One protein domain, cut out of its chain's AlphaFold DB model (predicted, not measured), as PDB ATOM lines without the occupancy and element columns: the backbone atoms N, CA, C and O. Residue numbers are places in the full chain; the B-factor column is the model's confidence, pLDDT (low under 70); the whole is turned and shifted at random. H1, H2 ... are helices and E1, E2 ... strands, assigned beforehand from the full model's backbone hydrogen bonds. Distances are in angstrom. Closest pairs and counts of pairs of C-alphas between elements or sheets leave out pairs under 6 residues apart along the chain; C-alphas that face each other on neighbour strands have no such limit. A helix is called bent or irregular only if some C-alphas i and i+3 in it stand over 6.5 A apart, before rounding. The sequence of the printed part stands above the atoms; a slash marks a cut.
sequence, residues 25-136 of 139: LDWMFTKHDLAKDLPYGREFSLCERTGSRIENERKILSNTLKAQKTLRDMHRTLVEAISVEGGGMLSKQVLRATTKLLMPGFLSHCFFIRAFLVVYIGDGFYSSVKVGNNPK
ATOM      1  N   LEU A  25     112.500 225.694 214.613       44.72
ATOM      2  CA  LEU A  25     112.085 226.402 215.831       44.72
ATOM      3  C   LEU A  25     110.613 226.070 216.143       44.72
ATOM      4  O   LEU A  25     109.723 226.854 215.814       44.72
ATOM      5  N   ASP A  26     110.342 224.910 216.744       48.00
ATOM      6  CA  ASP A  26     108.997 224.570 217.241       48.00
ATOM      7  C   ASP A  26     108.854 225.089 218.682       48.00
ATOM      8  O   ASP A  26     109.571 224.657 219.587       48.00
ATOM      9  N   TRP A  27     107.988 226.087 218.882       54.75
ATOM     10  CA  TRP A  27     107.743 226.707 220.188       54.75
ATOM     11  C   TRP A  27     106.644 225.896 220.906       54.75
ATOM     12  O   TRP A  27     105.671 225.474 220.278       54.75
ATOM     13  N   MET A  28     106.806 225.619 222.203       53.53
ATOM     14  CA  MET A  28     106.007 224.589 222.893       53.53
ATOM     15  C   MET A  28     104.717 225.082 223.560       53.53
ATOM     16  O   MET A  28     103.867 224.259 223.890       53.53
ATOM     17  N   PHE A  29     104.536 226.389 223.757       55.59
ATOM     18  CA  PHE A  29     103.352 226.922 224.434       55.59
ATOM     19  C   PHE A  29     102.752 228.074 223.623       55.59
ATOM     20  O   PHE A  29     103.167 229.216 223.763       55.59
ATOM     21  N   THR A  30     101.763 227.798 222.774       53.00
ATOM     22  CA  THR A  30     100.923 228.834 222.148       53.00
ATOM     23  C   THR A  30      99.464 228.525 222.434       53.00
ATOM     24  O   THR A  30      99.044 227.379 222.274       53.00
ATOM     25  N   LYS A  31      98.644 229.537 222.744       57.84
ATOM     26  CA  LYS A  31      97.191 229.399 222.588       57.84
ATOM     27  C   LYS A  31      96.840 229.673 221.126       57.84
ATOM     28  O   LYS A  31      96.763 230.820 220.705       57.84
ATOM     29  N   HIS A  32      96.666 228.606 220.345       55.25
ATOM     30  CA  HIS A  32      96.477 228.676 218.887       55.25
ATOM     31  C   HIS A  32      95.217 229.421 218.425       55.25
ATOM     32  O   HIS A  32      95.126 229.760 217.245       55.25
ATOM     33  N   ASP A  33      94.277 229.656 219.339       58.75
ATOM     34  CA  ASP A  33      93.015 230.348 219.070       58.75
ATOM     35  C   ASP A  33      93.135 231.873 219.188       58.75
ATOM     36  O   ASP A  33      92.189 232.593 218.880       58.75
ATOM     37  N   LEU A  34      94.282 232.381 219.650       56.25
ATOM     38  CA  LEU A  34      94.539 233.811 219.756       56.25
ATOM     39  C   LEU A  34      95.291 234.325 218.527       56.25
ATOM     40  O   LEU A  34      96.163 233.650 217.976       56.25
ATOM     41  N   ALA A  35      94.940 235.537 218.102       59.06
ATOM     42  CA  ALA A  35      95.580 236.202 216.979       59.06
ATOM     43  C   ALA A  35      97.068 236.489 217.271       59.06
ATOM     44  O   ALA A  35      97.471 236.666 218.423       59.06
ATOM     45  N   LYS A  36      97.906 236.476 216.224       54.78
ATOM     46  CA  LYS A  36      99.383 236.551 216.326       54.78
ATOM     47  C   LYS A  36      99.884 237.861 216.944       54.78
ATOM     48  O   LYS A  36     100.987 237.916 217.482       54.78
ATOM     49  N   ASP A  37      99.090 238.912 216.812       61.47
ATOM     50  CA  ASP A  37      99.303 240.246 217.359       61.47
ATOM     51  C   ASP A  37      98.999 240.323 218.862       61.47
ATOM     52  O   ASP A  37      99.565 241.175 219.551       61.47
ATOM     53  N   LEU A  38      98.204 239.393 219.405       54.66
ATOM     54  CA  LEU A  38      97.873 239.363 220.826       54.66
ATOM     55  C   LEU A  38      99.034 238.800 221.670       54.66
ATOM     56  O   LEU A  38      99.605 237.763 221.317       54.66
ATOM     57  N   PRO A  39      99.347 239.398 222.837       53.88
ATOM     58  CA  PRO A  39     100.455 238.976 223.705       53.88
ATOM     59  C   PRO A  39     100.426 237.490 224.090       53.88
ATOM     60  O   PRO A  39     101.470 236.852 224.183       53.88
ATOM     61  N   TYR A  40      99.227 236.929 224.260       48.09
ATOM     62  CA  TYR A  40      98.990 235.534 224.650       48.09
ATOM     63  C   TYR A  40      98.862 234.564 223.458       48.09
ATOM     64  O   TYR A  40      98.839 233.347 223.649       48.09
ATOM     65  N   GLY A  41      98.763 235.093 222.232       48.34
ATOM     66  CA  GLY A  41      98.884 234.332 220.983       48.34
ATOM     67  C   GLY A  41     100.340 234.145 220.545       48.34
ATOM     68  O   GLY A  41     100.609 233.401 219.600       48.34
ATOM     69  N   ARG A  42     101.288 234.790 221.239       52.78
ATOM     70  CA  ARG A  42     102.726 234.581 221.048       52.78
ATOM     71  C   ARG A  42     103.133 233.247 221.650       52.78
ATOM     72  O   ARG A  42     102.611 232.824 222.677       52.78
ATOM     73  N   GLU A  43     104.034 232.553 220.972       58.66
ATOM     74  CA  GLU A  43     104.488 231.252 221.437       58.66
ATOM     75  C   GLU A  43     105.588 231.431 222.512       58.66
ATOM     76  O   GLU A  43     106.421 232.337 222.435       58.66
ATOM     77  N   PHE A  44     105.586 230.573 223.529       56.78
ATOM     78  CA  PHE A  44     106.565 230.550 224.614       56.78
ATOM     79  C   PHE A  44     107.350 229.236 224.543       56.78
ATOM     80  O   PHE A  44     106.776 228.196 224.224       56.78
ATOM     81  N   SER A  45     108.644 229.275 224.872       54.34
ATOM     82  CA  SER A  45     109.650 228.212 224.656       54.34
ATOM     83  C   SER A  45     110.370 228.276 223.305       54.34
ATOM     84  O   SER A  45     109.860 228.800 222.320       54.34
ATOM     85  N   LEU A  46     111.588 227.735 223.282       63.94
ATOM     86  CA  LEU A  46     112.501 227.738 222.146       63.94
ATOM     87  C   LEU A  46     113.045 226.323 221.925       63.94
ATOM     88  O   LEU A  46     113.475 225.689 222.885       63.94
ATOM     89  N   CYS A  47     113.093 225.859 220.678       59.94
ATOM     90  CA  CYS A  47     113.834 224.663 220.283       59.94
ATOM     91  C   CYS A  47     114.860 225.028 219.202       59.94
ATOM     92  O   CYS A  47     114.476 225.391 218.097       59.94
ATOM     93  N   GLU A  48     116.159 224.947 219.497       60.78
ATOM     94  CA  GLU A  48     117.227 225.312 218.555       60.78
ATOM     95  C   GLU A  48     117.979 224.068 218.058       60.78
ATOM     96  O   GLU A  48     118.430 223.244 218.857       60.78
ATOM     97  N   ARG A  49     118.119 223.906 216.731       60.88
ATOM     98  CA  ARG A  49     118.823 222.758 216.141       60.88
ATOM     99  C   ARG A  49     120.312 223.047 215.946       60.88
ATOM    100  O   ARG A  49     120.670 224.004 215.276       60.88
ATOM    101  N   THR A  50     121.193 222.204 216.484       56.41
ATOM    102  CA  THR A  50     122.656 222.448 216.479       56.41
ATOM    103  C   THR A  50     123.415 221.793 215.308       56.41
ATOM    104  O   THR A  50     124.632 221.660 215.369       56.41
ATOM    105  N   GLY A  51     122.727 221.362 214.245       55.44
ATOM    106  CA  GLY A  51     123.335 220.700 213.073       55.44
ATOM    107  C   GLY A  51     123.445 219.168 213.171       55.44
ATOM    108  O   GLY A  51     122.958 218.567 214.132       55.44
ATOM    109  N   SER A  52     124.020 218.534 212.137       52.84
ATOM    110  CA  SER A  52     124.145 217.067 211.978       52.84
ATOM    111  C   SER A  52     125.556 216.510 212.042       52.84
ATOM    112  O   SER A  52     125.734 215.323 212.315       52.84
ATOM    113  N   ARG A  53     126.565 217.354 211.830       55.62
ATOM    114  CA  ARG A  53     127.949 216.962 212.060       55.62
ATOM    115  C   ARG A  53     128.175 216.751 213.551       55.62
ATOM    116  O   ARG A  53     127.587 217.455 214.371       55.62
ATOM    117  N   ILE A  54     129.061 215.813 213.879       54.53
ATOM    118  CA  ILE A  54     129.677 215.680 215.202       54.53
ATOM    119  C   ILE A  54     130.529 216.949 215.401       54.53
ATOM    120  O   ILE A  54     131.729 216.963 215.157       54.53
ATOM    121  N   GLU A  55     129.880 218.081 215.666       56.62
ATOM    122  CA  GLU A  55     130.494 219.403 215.625       56.62
ATOM    123  C   GLU A  55     130.789 219.901 217.037       56.62
ATOM    124  O   GLU A  55     129.897 220.020 217.878       56.62
ATOM    125  N   ASN A  56     132.081 220.188 217.228       60.72
ATOM    126  CA  ASN A  56     132.723 221.088 218.182       60.72
ATOM    127  C   ASN A  56     131.828 221.597 219.320       60.72
ATOM    128  O   ASN A  56     130.940 222.427 219.109       60.72
ATOM    129  N   GLU A  57     132.158 221.212 220.552       66.75
ATOM    130  CA  GLU A  57     131.513 221.670 221.792       66.75
ATOM    131  C   GLU A  57     131.284 223.191 221.832       66.75
ATOM    132  O   GLU A  57     130.284 223.665 222.373       66.75
ATOM    133  N   ARG A  58     132.158 223.959 221.168       74.00
ATOM    134  CA  ARG A  58     132.059 225.412 220.991       74.00
ATOM    135  C   ARG A  58     130.771 225.875 220.295       74.00
ATOM    136  O   ARG A  58     130.191 226.877 220.711       74.00
ATOM    137  N   LYS A  59     130.304 225.170 219.257       72.31
ATOM    138  CA  LYS A  59     129.058 225.502 218.539       72.31
ATOM    139  C   LYS A  59     127.841 225.196 219.405       72.31
ATOM    140  O   LYS A  59     126.939 226.022 219.509       72.31
ATOM    141  N   ILE A  60     127.863 224.057 220.102       71.31
ATOM    142  CA  ILE A  60     126.813 223.685 221.055       71.31
ATOM    143  C   ILE A  60     126.721 224.711 222.186       71.31
ATOM    144  O   ILE A  60     125.619 225.142 222.527       71.31
ATOM    145  N   LEU A  61     127.855 225.147 222.738       75.56
ATOM    146  CA  LEU A  61     127.896 226.177 223.775       75.56
ATOM    147  C   LEU A  61     127.336 227.513 223.269       75.56
ATOM    148  O   LEU A  61     126.476 228.097 223.923       75.56
ATOM    149  N   SER A  62     127.777 227.970 222.094       78.31
ATOM    150  CA  SER A  62     127.306 229.221 221.484       78.31
ATOM    151  C   SER A  62     125.788 229.227 221.282       78.31
ATOM    152  O   SER A  62     125.108 230.156 221.720       78.31
ATOM    153  N   ASN A  63     125.244 228.156 220.702       75.69
ATOM    154  CA  ASN A  63     123.803 228.015 220.494       75.69
ATOM    155  C   ASN A  63     123.053 227.922 221.829       75.69
ATOM    156  O   ASN A  63     122.020 228.552 222.000       75.69
ATOM    157  N   THR A  64     123.616 227.242 222.834       76.06
ATOM    158  CA  THR A  64     123.018 227.211 224.180       76.06
ATOM    159  C   THR A  64     122.902 228.607 224.786       76.06
ATOM    160  O   THR A  64     121.844 228.969 225.296       76.06
ATOM    161  N   LEU A  65     123.961 229.415 224.702       79.88
ATOM    162  CA  LEU A  65     123.962 230.776 225.237       79.88
ATOM    163  C   LEU A  65     122.968 231.683 224.502       79.88
ATOM    164  O   LEU A  65     122.266 232.468 225.141       79.88
ATOM    165  N   LYS A  66     122.873 231.562 223.170       81.25
ATOM    166  CA  LYS A  66     121.864 232.275 222.372       81.25
ATOM    167  C   LYS A  66     120.454 231.892 222.811       81.25
ATOM    168  O   LYS A  66     119.662 232.773 223.131       81.25
ATOM    169  N   ALA A  67     120.185 230.596 222.925       76.69
ATOM    170  CA  ALA A  67     118.899 230.066 223.336       76.69
ATOM    171  C   ALA A  67     118.479 230.555 224.736       76.69
ATOM    172  O   ALA A  67     117.350 231.006 224.942       76.69
ATOM    173  N   GLN A  68     119.408 230.536 225.697       80.00
ATOM    174  CA  GLN A  68     119.197 231.058 227.051       80.00
ATOM    175  C   GLN A  68     118.922 232.565 227.058       80.00
ATOM    176  O   GLN A  68     118.000 233.021 227.739       80.00
ATOM    177  N   LYS A  69     119.690 233.337 226.279       82.25
ATOM    178  CA  LYS A  69     119.494 234.781 226.122       82.25
ATOM    179  C   LYS A  69     118.104 235.090 225.567       82.25
ATOM    180  O   LYS A  69     117.397 235.914 226.140       82.25
ATOM    181  N   THR A  70     117.690 234.392 224.515       78.00
ATOM    182  CA  THR A  70     116.367 234.564 223.907       78.00
ATOM    183  C   THR A  70     115.242 234.251 224.890       78.00
ATOM    184  O   THR A  70     114.299 235.027 224.989       78.00
ATOM    185  N   LEU A  71     115.343 233.168 225.665       78.69
ATOM    186  CA  LEU A  71     114.314 232.810 226.650       78.69
ATOM    187  C   LEU A  71     114.206 233.816 227.795       78.69
ATOM    188  O   LEU A  71     113.103 234.113 228.253       78.69
ATOM    189  N   ARG A  72     115.337 234.376 228.233       83.81
ATOM    190  CA  ARG A  72     115.353 235.483 229.190       83.81
ATOM    191  C   ARG A  72     114.642 236.713 228.628       83.81
ATOM    192  O   ARG A  72     113.811 237.304 229.311       83.81
ATOM    193  N   ASP A  73     114.973 237.097 227.399       82.06
ATOM    194  CA  ASP A  73     114.387 238.278 226.765       82.06
ATOM    195  C   ASP A  73     112.874 238.066 226.538       82.06
ATOM    196  O   ASP A  73     112.081 238.956 226.836       82.06
ATOM    197  N   MET A  74     112.450 236.849 226.171       79.12
ATOM    198  CA  MET A  74     111.034 236.457 226.102       79.12
ATOM    199  C   MET A  74     110.318 236.566 227.456       79.12
ATOM    200  O   MET A  74     109.213 237.101 227.505       79.12
ATOM    201  N   HIS A  75     110.924 236.088 228.552       83.12
ATOM    202  CA  HIS A  75     110.349 236.238 229.895       83.12
ATOM    203  C   HIS A  75     110.129 237.709 230.232       83.12
ATOM    204  O   HIS A  75     109.052 238.101 230.675       83.12
ATOM    205  N   ARG A  76     111.152 238.535 229.992       82.88
ATOM    206  CA  ARG A  76     111.096 239.968 230.266       82.88
ATOM    207  C   ARG A  76     109.976 240.642 229.474       82.88
ATOM    208  O   ARG A  76     109.150 241.315 230.078       82.88
ATOM    209  N   THR A  77     109.907 240.405 228.165       81.88
ATOM    210  CA  THR A  77     108.845 240.958 227.313       81.88
ATOM    211  C   THR A  77     107.457 240.495 227.753       81.88
ATOM    212  O   THR A  77     106.513 241.276 227.700       81.88
ATOM    213  N   LEU A  78     107.312 239.252 228.221       78.62
ATOM    214  CA  LEU A  78     106.042 238.766 228.753       78.62
ATOM    215  C   LEU A  78     105.642 239.499 230.040       78.62
ATOM    216  O   LEU A  78     104.498 239.928 230.161       78.62
ATOM    217  N   VAL A  79     106.568 239.676 230.985       80.56
ATOM    218  CA  VAL A  79     106.298 240.429 232.221       80.56
ATOM    219  C   VAL A  79     105.946 241.885 231.910       80.56
ATOM    220  O   VAL A  79     105.001 242.418 232.488       80.56
ATOM    221  N   GLU A  80     106.654 242.509 230.967       82.00
ATOM    222  CA  GLU A  80     106.360 243.864 230.489       82.00
ATOM    223  C   GLU A  80     104.966 243.940 229.849       82.00
ATOM    224  O   GLU A  80     104.189 244.824 230.201       82.00
ATOM    225  N   ALA A  81     104.601 242.984 228.990       78.06
ATOM    226  CA  ALA A  81     103.277 242.934 228.371       78.06
ATOM    227  C   ALA A  81     102.156 242.768 229.410       78.06
ATOM    228  O   ALA A  81     101.167 243.493 229.363       78.06
ATOM    229  N   ILE A  82     102.329 241.874 230.391       78.69
ATOM    230  CA  ILE A  82     101.367 241.705 231.493       78.69
ATOM    231  C   ILE A  82     101.252 243.003 232.305       78.69
ATOM    232  O   ILE A  82     100.155 243.380 232.708       78.69
ATOM    233  N   SER A  83     102.366 243.711 232.520       82.38
ATOM    234  CA  SER A  83     102.372 245.010 233.203       82.38
ATOM    235  C   SER A  83     101.603 246.075 232.433       82.38
ATOM    236  O   SER A  83     100.840 246.815 233.046       82.38
ATOM    237  N   VAL A  84     101.777 246.154 231.113       80.62
ATOM    238  CA  VAL A  84     101.070 247.115 230.253       80.62
ATOM    239  C   VAL A  84      99.565 246.849 230.262       80.62
ATOM    240  O   VAL A  84      98.795 247.767 230.534       80.62
ATOM    241  N   GLU A  85      99.150 245.597 230.066       79.06
ATOM    242  CA  GLU A  85      97.735 245.192 230.136       79.06
ATOM    243  C   GLU A  85      97.131 245.430 231.532       79.06
ATOM    244  O   GLU A  85      95.954 245.745 231.671       79.06
ATOM    245  N   GLY A  86      97.951 245.339 232.582       78.44
ATOM    246  CA  GLY A  86      97.581 245.664 233.961       78.44
ATOM    247  C   GLY A  86      97.550 247.162 234.293       78.44
ATOM    248  O   GLY A  86      97.503 247.507 235.471       78.44
ATOM    249  N   GLY A  87      97.624 248.062 233.306       81.44
ATOM    250  CA  GLY A  87      97.623 249.513 233.538       81.44
ATOM    251  C   GLY A  87      98.946 250.057 234.087       81.44
ATOM    252  O   GLY A  87      98.970 251.081 234.764       81.44
ATOM    253  N   GLY A  88     100.056 249.361 233.833       75.62
ATOM    254  CA  GLY A  88     101.405 249.751 234.241       75.62
ATOM    255  C   GLY A  88     101.807 249.307 235.648       75.62
ATOM    256  O   GLY A  88     102.981 249.429 235.994       75.62
ATOM    257  N   MET A  89     100.886 248.758 236.449       77.75
ATOM    258  CA  MET A  89     101.164 248.368 237.832       77.75
ATOM    259  C   MET A  89     100.675 246.950 238.127       77.75
ATOM    260  O   MET A  89      99.481 246.665 238.161       77.75
ATOM    261  N   LEU A  90     101.618 246.043 238.384       78.38
ATOM    262  CA  LEU A  90     101.309 244.666 238.755       78.38
ATOM    263  C   LEU A  90     101.089 244.536 240.258       78.38
ATOM    264  O   LEU A  90     101.877 245.028 241.068       78.38
ATOM    265  N   SER A  91     100.040 243.810 240.649       82.19
ATOM    266  CA  SER A  91      99.836 243.471 242.056       82.19
ATOM    267  C   SER A  91     101.005 242.625 242.577       82.19
ATOM    268  O   SER A  91     101.624 241.852 241.838       82.19
ATOM    269  N   LYS A  92     101.285 242.708 243.884       81.62
ATOM    270  CA  LYS A  92     102.339 241.900 244.530       81.62
ATOM    271  C   LYS A  92     102.170 240.398 244.269       81.62
ATOM    272  O   LYS A  92     103.156 239.670 244.198       81.62
ATOM    273  N   GLN A  93     100.930 239.931 244.124       82.69
ATOM    274  CA  GLN A  93     100.630 238.531 243.828       82.69
ATOM    275  C   GLN A  93     101.046 238.150 242.406       82.69
ATOM    276  O   GLN A  93     101.678 237.111 242.227       82.69
ATOM    277  N   VAL A  94     100.756 239.001 241.417       79.69
ATOM    278  CA  VAL A  94     101.134 238.767 240.015       79.69
ATOM    279  C   VAL A  94     102.652 238.815 239.853       79.69
ATOM    280  O   VAL A  94     103.217 237.910 239.248       79.69
ATOM    281  N   LEU A  95     103.335 239.771 240.490       78.31
ATOM    282  CA  LEU A  95     104.806 239.827 240.513       78.31
ATOM    283  C   LEU A  95     105.442 238.583 241.149       78.31
ATOM    284  O   LEU A  95     106.467 238.084 240.694       78.31
ATOM    285  N   ARG A  96     104.831 238.044 242.207       81.56
ATOM    286  CA  ARG A  96     105.298 236.800 242.833       81.56
ATOM    287  C   ARG A  96     104.981 235.561 241.989       81.56
ATOM    288  O   ARG A  96     105.606 234.521 242.176       81.56
ATOM    289  N   ALA A  97     103.985 235.634 241.113       80.81
ATOM    290  CA  ALA A  97     103.667 234.562 240.181       80.81
ATOM    291  C   ALA A  97     104.606 234.583 238.968       80.81
ATOM    292  O   ALA A  97     105.037 233.518 238.531       80.81
ATOM    293  N   THR A  98     104.993 235.764 238.472       76.81
ATOM    294  CA  THR A  98     105.943 235.883 237.355       76.81
ATOM    295  C   THR A  98     107.328 235.357 237.722       76.81
ATOM    296  O   THR A  98     107.947 234.697 236.901       76.81
ATOM    297  N   THR A  99     107.786 235.504 238.971       77.19
ATOM    298  CA  THR A  99     109.049 234.876 239.421       77.19
ATOM    299  C   THR A  99     109.009 233.346 239.430       77.19
ATOM    300  O   THR A  99     110.054 232.702 239.410       77.19
ATOM    301  N   LYS A 100     107.813 232.748 239.441       80.25
ATOM    302  CA  LYS A 100     107.614 231.295 239.337       80.25
ATOM    303  C   LYS A 100     107.427 230.829 237.896       80.25
ATOM    304  O   LYS A 100     107.289 229.628 237.672       80.25
ATOM    305  N   LEU A 101     107.387 231.748 236.931       78.81
ATOM    306  CA  LEU A 101     107.214 231.401 235.534       78.81
ATOM    307  C   LEU A 101     108.530 230.859 234.976       78.81
ATOM    308  O   LEU A 101     109.535 231.558 234.862       78.81
ATOM    309  N   LEU A 102     108.511 229.579 234.636       81.50
ATOM    310  CA  LEU A 102     109.667 228.885 234.096       81.50
ATOM    311  C   LEU A 102     109.685 229.022 232.573       81.50
ATOM    312  O   LEU A 102     108.664 228.796 231.925       81.50
ATOM    313  N   MET A 103     110.851 229.336 232.001       82.50
ATOM    314  CA  MET A 103     111.036 229.424 230.552       82.50
ATOM    315  C   MET A 103     111.819 228.214 230.038       82.50
ATOM    316  O   MET A 103     113.054 228.214 230.066       82.50
ATOM    317  N   PRO A 104     111.133 227.151 229.593       79.94
ATOM    318  CA  PRO A 104     111.799 225.963 229.086       79.94
ATOM    319  C   PRO A 104     112.381 226.203 227.691       79.94
ATOM    320  O   PRO A 104     111.764 226.838 226.833       79.94
ATOM    321  N   GLY A 105     113.554 225.633 227.453       78.12
ATOM    322  CA  GLY A 105     114.259 225.624 226.182       78.12
ATOM    323  C   GLY A 105     114.773 224.237 225.829       78.12
ATOM    324  O   GLY A 105     115.122 223.436 226.697       78.12
ATOM    325  N   PHE A 106     114.854 223.964 224.535       74.50
ATOM    326  CA  PHE A 106     115.355 222.721 223.976       74.50
ATOM    327  C   PHE A 106     116.459 223.031 222.974       74.50
ATOM    328  O   PHE A 106     116.363 223.949 222.166       74.50
ATOM    329  N   LEU A 107     117.524 222.244 223.014       71.88
ATOM    330  CA  LEU A 107     118.528 222.193 221.964       71.88
ATOM    331  C   LEU A 107     118.461 220.813 221.349       71.88
ATOM    332  O   LEU A 107     118.800 219.813 221.980       71.88
ATOM    333  N   SER A 108     117.995 220.764 220.117       68.12
ATOM    334  CA  SER A 108     117.868 219.537 219.358       68.12
ATOM    335  C   SER A 108     119.121 219.344 218.509       68.12
ATOM    336  O   SER A 108     119.326 220.016 217.509       68.12
ATOM    337  N   HIS A 109     119.953 218.372 218.831       64.88
ATOM    338  CA  HIS A 109     120.981 217.889 217.918       64.88
ATOM    339  C   HIS A 109     120.466 216.668 217.135       64.88
ATOM    340  O   HIS A 109     119.352 216.186 217.376       64.88
ATOM    341  N   CYS A 110     121.234 216.165 216.165       60.59
ATOM    342  CA  CYS A 110     120.847 214.943 215.449       60.59
ATOM    343  C   CYS A 110     120.830 213.713 216.361       60.59
ATOM    344  O   CYS A 110     119.939 212.885 216.231       60.59
ATOM    345  N   PHE A 111     121.737 213.652 217.337       60.97
ATOM    346  CA  PHE A 111     121.880 212.496 218.228       60.97
ATOM    347  C   PHE A 111     121.201 212.656 219.590       60.97
ATOM    348  O   PHE A 111     120.959 211.669 220.276       60.97
ATOM    349  N   PHE A 112     120.901 213.883 220.017       65.19
ATOM    350  CA  PHE A 112     120.361 214.137 221.350       65.19
ATOM    351  C   PHE A 112     119.465 215.371 221.390       65.19
ATOM    352  O   PHE A 112     119.565 216.258 220.546       65.19
ATOM    353  N   ILE A 113     118.619 215.458 222.412       71.75
ATOM    354  CA  ILE A 113     117.902 216.669 222.806       71.75
ATOM    355  C   ILE A 113     118.385 217.064 224.200       71.75
ATOM    356  O   ILE A 113     118.306 216.272 225.139       71.75
ATOM    357  N   ARG A 114     118.858 218.303 224.349       75.00
ATOM    358  CA  ARG A 114     119.139 218.909 225.654       75.00
ATOM    359  C   ARG A 114     117.969 219.784 226.054       75.00
ATOM    360  O   ARG A 114     117.664 220.746 225.357       75.00
ATOM    361  N   ALA A 115     117.358 219.474 227.187       79.88
ATOM    362  CA  ALA A 115     116.391 220.355 227.822       79.88
ATOM    363  C   ALA A 115     117.118 221.244 228.833       79.88
ATOM    364  O   ALA A 115     117.935 220.765 229.630       79.88
ATOM    365  N   PHE A 116     116.821 222.533 228.811       80.75
ATOM    366  CA  PHE A 116     117.306 223.488 229.792       80.75
ATOM    367  C   PHE A 116     116.184 224.450 230.178       80.75
ATOM    368  O   PHE A 116     115.204 224.626 229.461       80.75
ATOM    369  N   LEU A 117     116.311 225.040 231.353       82.81
ATOM    370  CA  LEU A 117     115.301 225.889 231.951       82.81
ATOM    371  C   LEU A 117     115.939 227.215 232.311       82.81
ATOM    372  O   LEU A 117     116.965 227.227 232.990       82.81
ATOM    373  N   VAL A 118     115.339 228.314 231.870       83.12
ATOM    374  CA  VAL A 118     115.701 229.652 232.329       83.12
ATOM    375  C   VAL A 118     114.716 230.057 233.421       83.12
ATOM    376  O   VAL A 118     113.500 230.003 233.226       83.12
ATOM    377  N   VAL A 119     115.253 230.420 234.584       84.00
ATOM    378  CA  VAL A 119     114.496 230.762 235.793       84.00
ATOM    379  C   VAL A 119     114.880 232.165 236.230       84.00
ATOM    380  O   VAL A 119     116.066 232.479 236.343       84.00
ATOM    381  N   TYR A 120     113.885 233.009 236.489       84.06
ATOM    382  CA  TYR A 120     114.111 234.316 237.090       84.06
ATOM    383  C   TYR A 120     114.344 234.169 238.598       84.06
ATOM    384  O   TYR A 120     113.523 233.568 239.288       84.06
ATOM    385  N   ILE A 121     115.455 234.702 239.110       84.50
ATOM    386  CA  ILE A 121     115.837 234.558 240.529       84.50
ATOM    387  C   ILE A 121     115.679 235.852 241.344       84.50
ATOM    388  O   ILE A 121     115.792 235.804 242.564       84.50
ATOM    389  N   GLY A 122     115.357 236.978 240.697       79.06
ATOM    390  CA  GLY A 122     115.197 238.288 241.343       79.06
ATOM    391  C   GLY A 122     116.212 239.320 240.853       79.06
ATOM    392  O   GLY A 122     117.196 238.964 240.213       79.06
ATOM    393  N   ASP A 123     115.940 240.602 241.111       80.25
ATOM    394  CA  ASP A 123     116.823 241.748 240.825       80.25
ATOM    395  C   ASP A 123     117.416 241.797 239.403       80.25
ATOM    396  O   ASP A 123     118.545 242.225 239.182       80.25
ATOM    397  N   GLY A 124     116.654 241.342 238.402       77.81
ATOM    398  CA  GLY A 124     117.113 241.292 237.009       77.81
ATOM    399  C   GLY A 124     118.023 240.103 236.672       77.81
ATOM    400  O   GLY A 124     118.399 239.938 235.509       77.81
ATOM    401  N   PHE A 125     118.334 239.240 237.641       80.81
ATOM    402  CA  PHE A 125     119.154 238.052 237.447       80.81
ATOM    403  C   PHE A 125     118.330 236.835 237.018       80.81
ATOM    404  O   PHE A 125     117.195 236.611 237.447       80.81
ATOM    405  N   TYR A 126     118.953 236.009 236.179       86.62
ATOM    406  CA  TYR A 126     118.395 234.758 235.682       86.62
ATOM    407  C   TYR A 126     119.414 233.641 235.858       86.62
ATOM    408  O   TYR A 126     120.602 233.831 235.600       86.62
ATOM    409  N   SER A 127     118.930 232.470 236.255       84.38
ATOM    410  CA  SER A 127     119.709 231.237 236.277       84.38
ATOM    411  C   SER A 127     119.268 230.324 235.141       84.38
ATOM    412  O   SER A 127     118.115 230.357 234.705       84.38
ATOM    413  N   SER A 128     120.189 229.494 234.663       83.94
ATOM    414  CA  SER A 128     119.897 228.466 233.673       83.94
ATOM    415  C   SER A 128     120.271 227.097 234.215       83.94
ATOM    416  O   SER A 128     121.415 226.890 234.620       83.94
ATOM    417  N   VAL A 129     119.339 226.152 234.173       83.88
ATOM    418  CA  VAL A 129     119.553 224.788 234.662       83.88
ATOM    419  C   VAL A 129     119.398 223.817 233.505       83.88
ATOM    420  O   VAL A 129     118.405 223.855 232.782       83.88
ATOM    421  N   LYS A 130     120.373 222.926 233.316       81.31
ATOM    422  CA  LYS A 130     120.233 221.796 232.395       81.31
ATOM    423  C   LYS A 130     119.374 220.731 233.072       81.31
ATOM    424  O   LYS A 130     119.743 220.237 234.129       81.31
ATOM    425  N   VAL A 131     118.249 220.382 232.455       76.19
ATOM    426  CA  VAL A 131     117.243 219.483 233.049       76.19
ATOM    427  C   VAL A 131     117.407 218.048 232.548       76.19
ATOM    428  O   VAL A 131     117.087 217.105 233.259       76.19
ATOM    429  N   GLY A 132     117.960 217.854 231.347       71.00
ATOM    430  CA  GLY A 132     118.201 216.514 230.817       71.00
ATOM    431  C   GLY A 132     118.959 216.509 229.497       71.00
ATOM    432  O   GLY A 132     119.068 217.531 228.813       71.00
ATOM    433  N   ASN A 133     119.505 215.346 229.147       68.69
ATOM    434  CA  ASN A 133     120.087 215.071 227.838       68.69
ATOM    435  C   ASN A 133     119.581 213.708 227.369       68.69
ATOM    436  O   ASN A 133     120.067 212.687 227.847       68.69
ATOM    437  N   ASN A 134     118.608 213.703 226.463       67.12
ATOM    438  CA  ASN A 134     118.010 212.470 225.968       67.12
ATOM    439  C   ASN A 134     118.602 212.124 224.601       67.12
ATOM    440  O   ASN A 134     118.554 212.977 223.709       67.12
ATOM    441  N   PRO A 135     119.152 210.913 224.401       62.06
ATOM    442  CA  PRO A 135     119.494 210.448 223.065       62.06
ATOM    443  C   PRO A 135     118.218 210.368 222.218       62.06
ATOM    444  O   PRO A 135     117.165 209.958 222.706       62.06
ATOM    445  N   LYS A 136     118.294 210.784 220.952       58.31
ATOM    446  CA  LYS A 136     117.206 210.540 220.003       58.31
ATOM    447  C   LYS A 136     117.311 209.089 219.552       58.31
ATOM    448  O   LYS A 136     118.214 208.752 218.793       58.31
TER     449      LYS A 136
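What this domain is: This is residues 25 to 136 of the 139 residues of an uncharacterized protein of Rhizophagus irregularis (UniProt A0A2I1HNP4). A twisted four-strand sheet curls round one long helix, H1; short H2 sits off the sheet, and residues 25 to 45 form a long loop. The 112 printed residues include E1 H1 H2 E2 E3 E4; the mixed sheet runs E1 E2 E3 E4, class mixed. It is only just compact, close to loose, radius of gyration of the C-alphas 15.6 A, spans 50 by 33 by 19 A.

Where its parts are: E1, residues 46 to 49, begins at C-alpha (112.501, 227.738, 222.146). H1, 57 to 85, is 42.0 A long; H2 is 92 to 98, E2 103 to 108. E3, 112 to 122, is 31.8 A; E4, 125 to 135, 31.1 A, ends at C-alpha (119.494, 210.448, 223.065).

How they stand to each other: E1 and E2 are parallel (N 106 and O 46, 2.8 A), a right-handed strand-helix-strand unit with H1 and H2 between. E2 E3 E4 is a meander, antiparallel hairpins in a row: N 105 and O 116, 2.8 A; N 117 and O 129, 2.8 A. H1 is on the sheet, two layers; the closest C-alphas to E2 are Leu 71 and Met 103, 6.1 A. H2 is close to H1 but not clearly touching: C-alphas of Val 79 and Thr 98, 6.9 A. Every O i to N i+4 pair in both is within hydrogen-bond range.

The domain as a whole: The farthest C-alphas, Ile 54 and Gly 87, are 50.1 A apart. The printed part has no cut and no long link. pLDDT is under 70 at residues 25 to 57, 108 to 112 and 133 to 136.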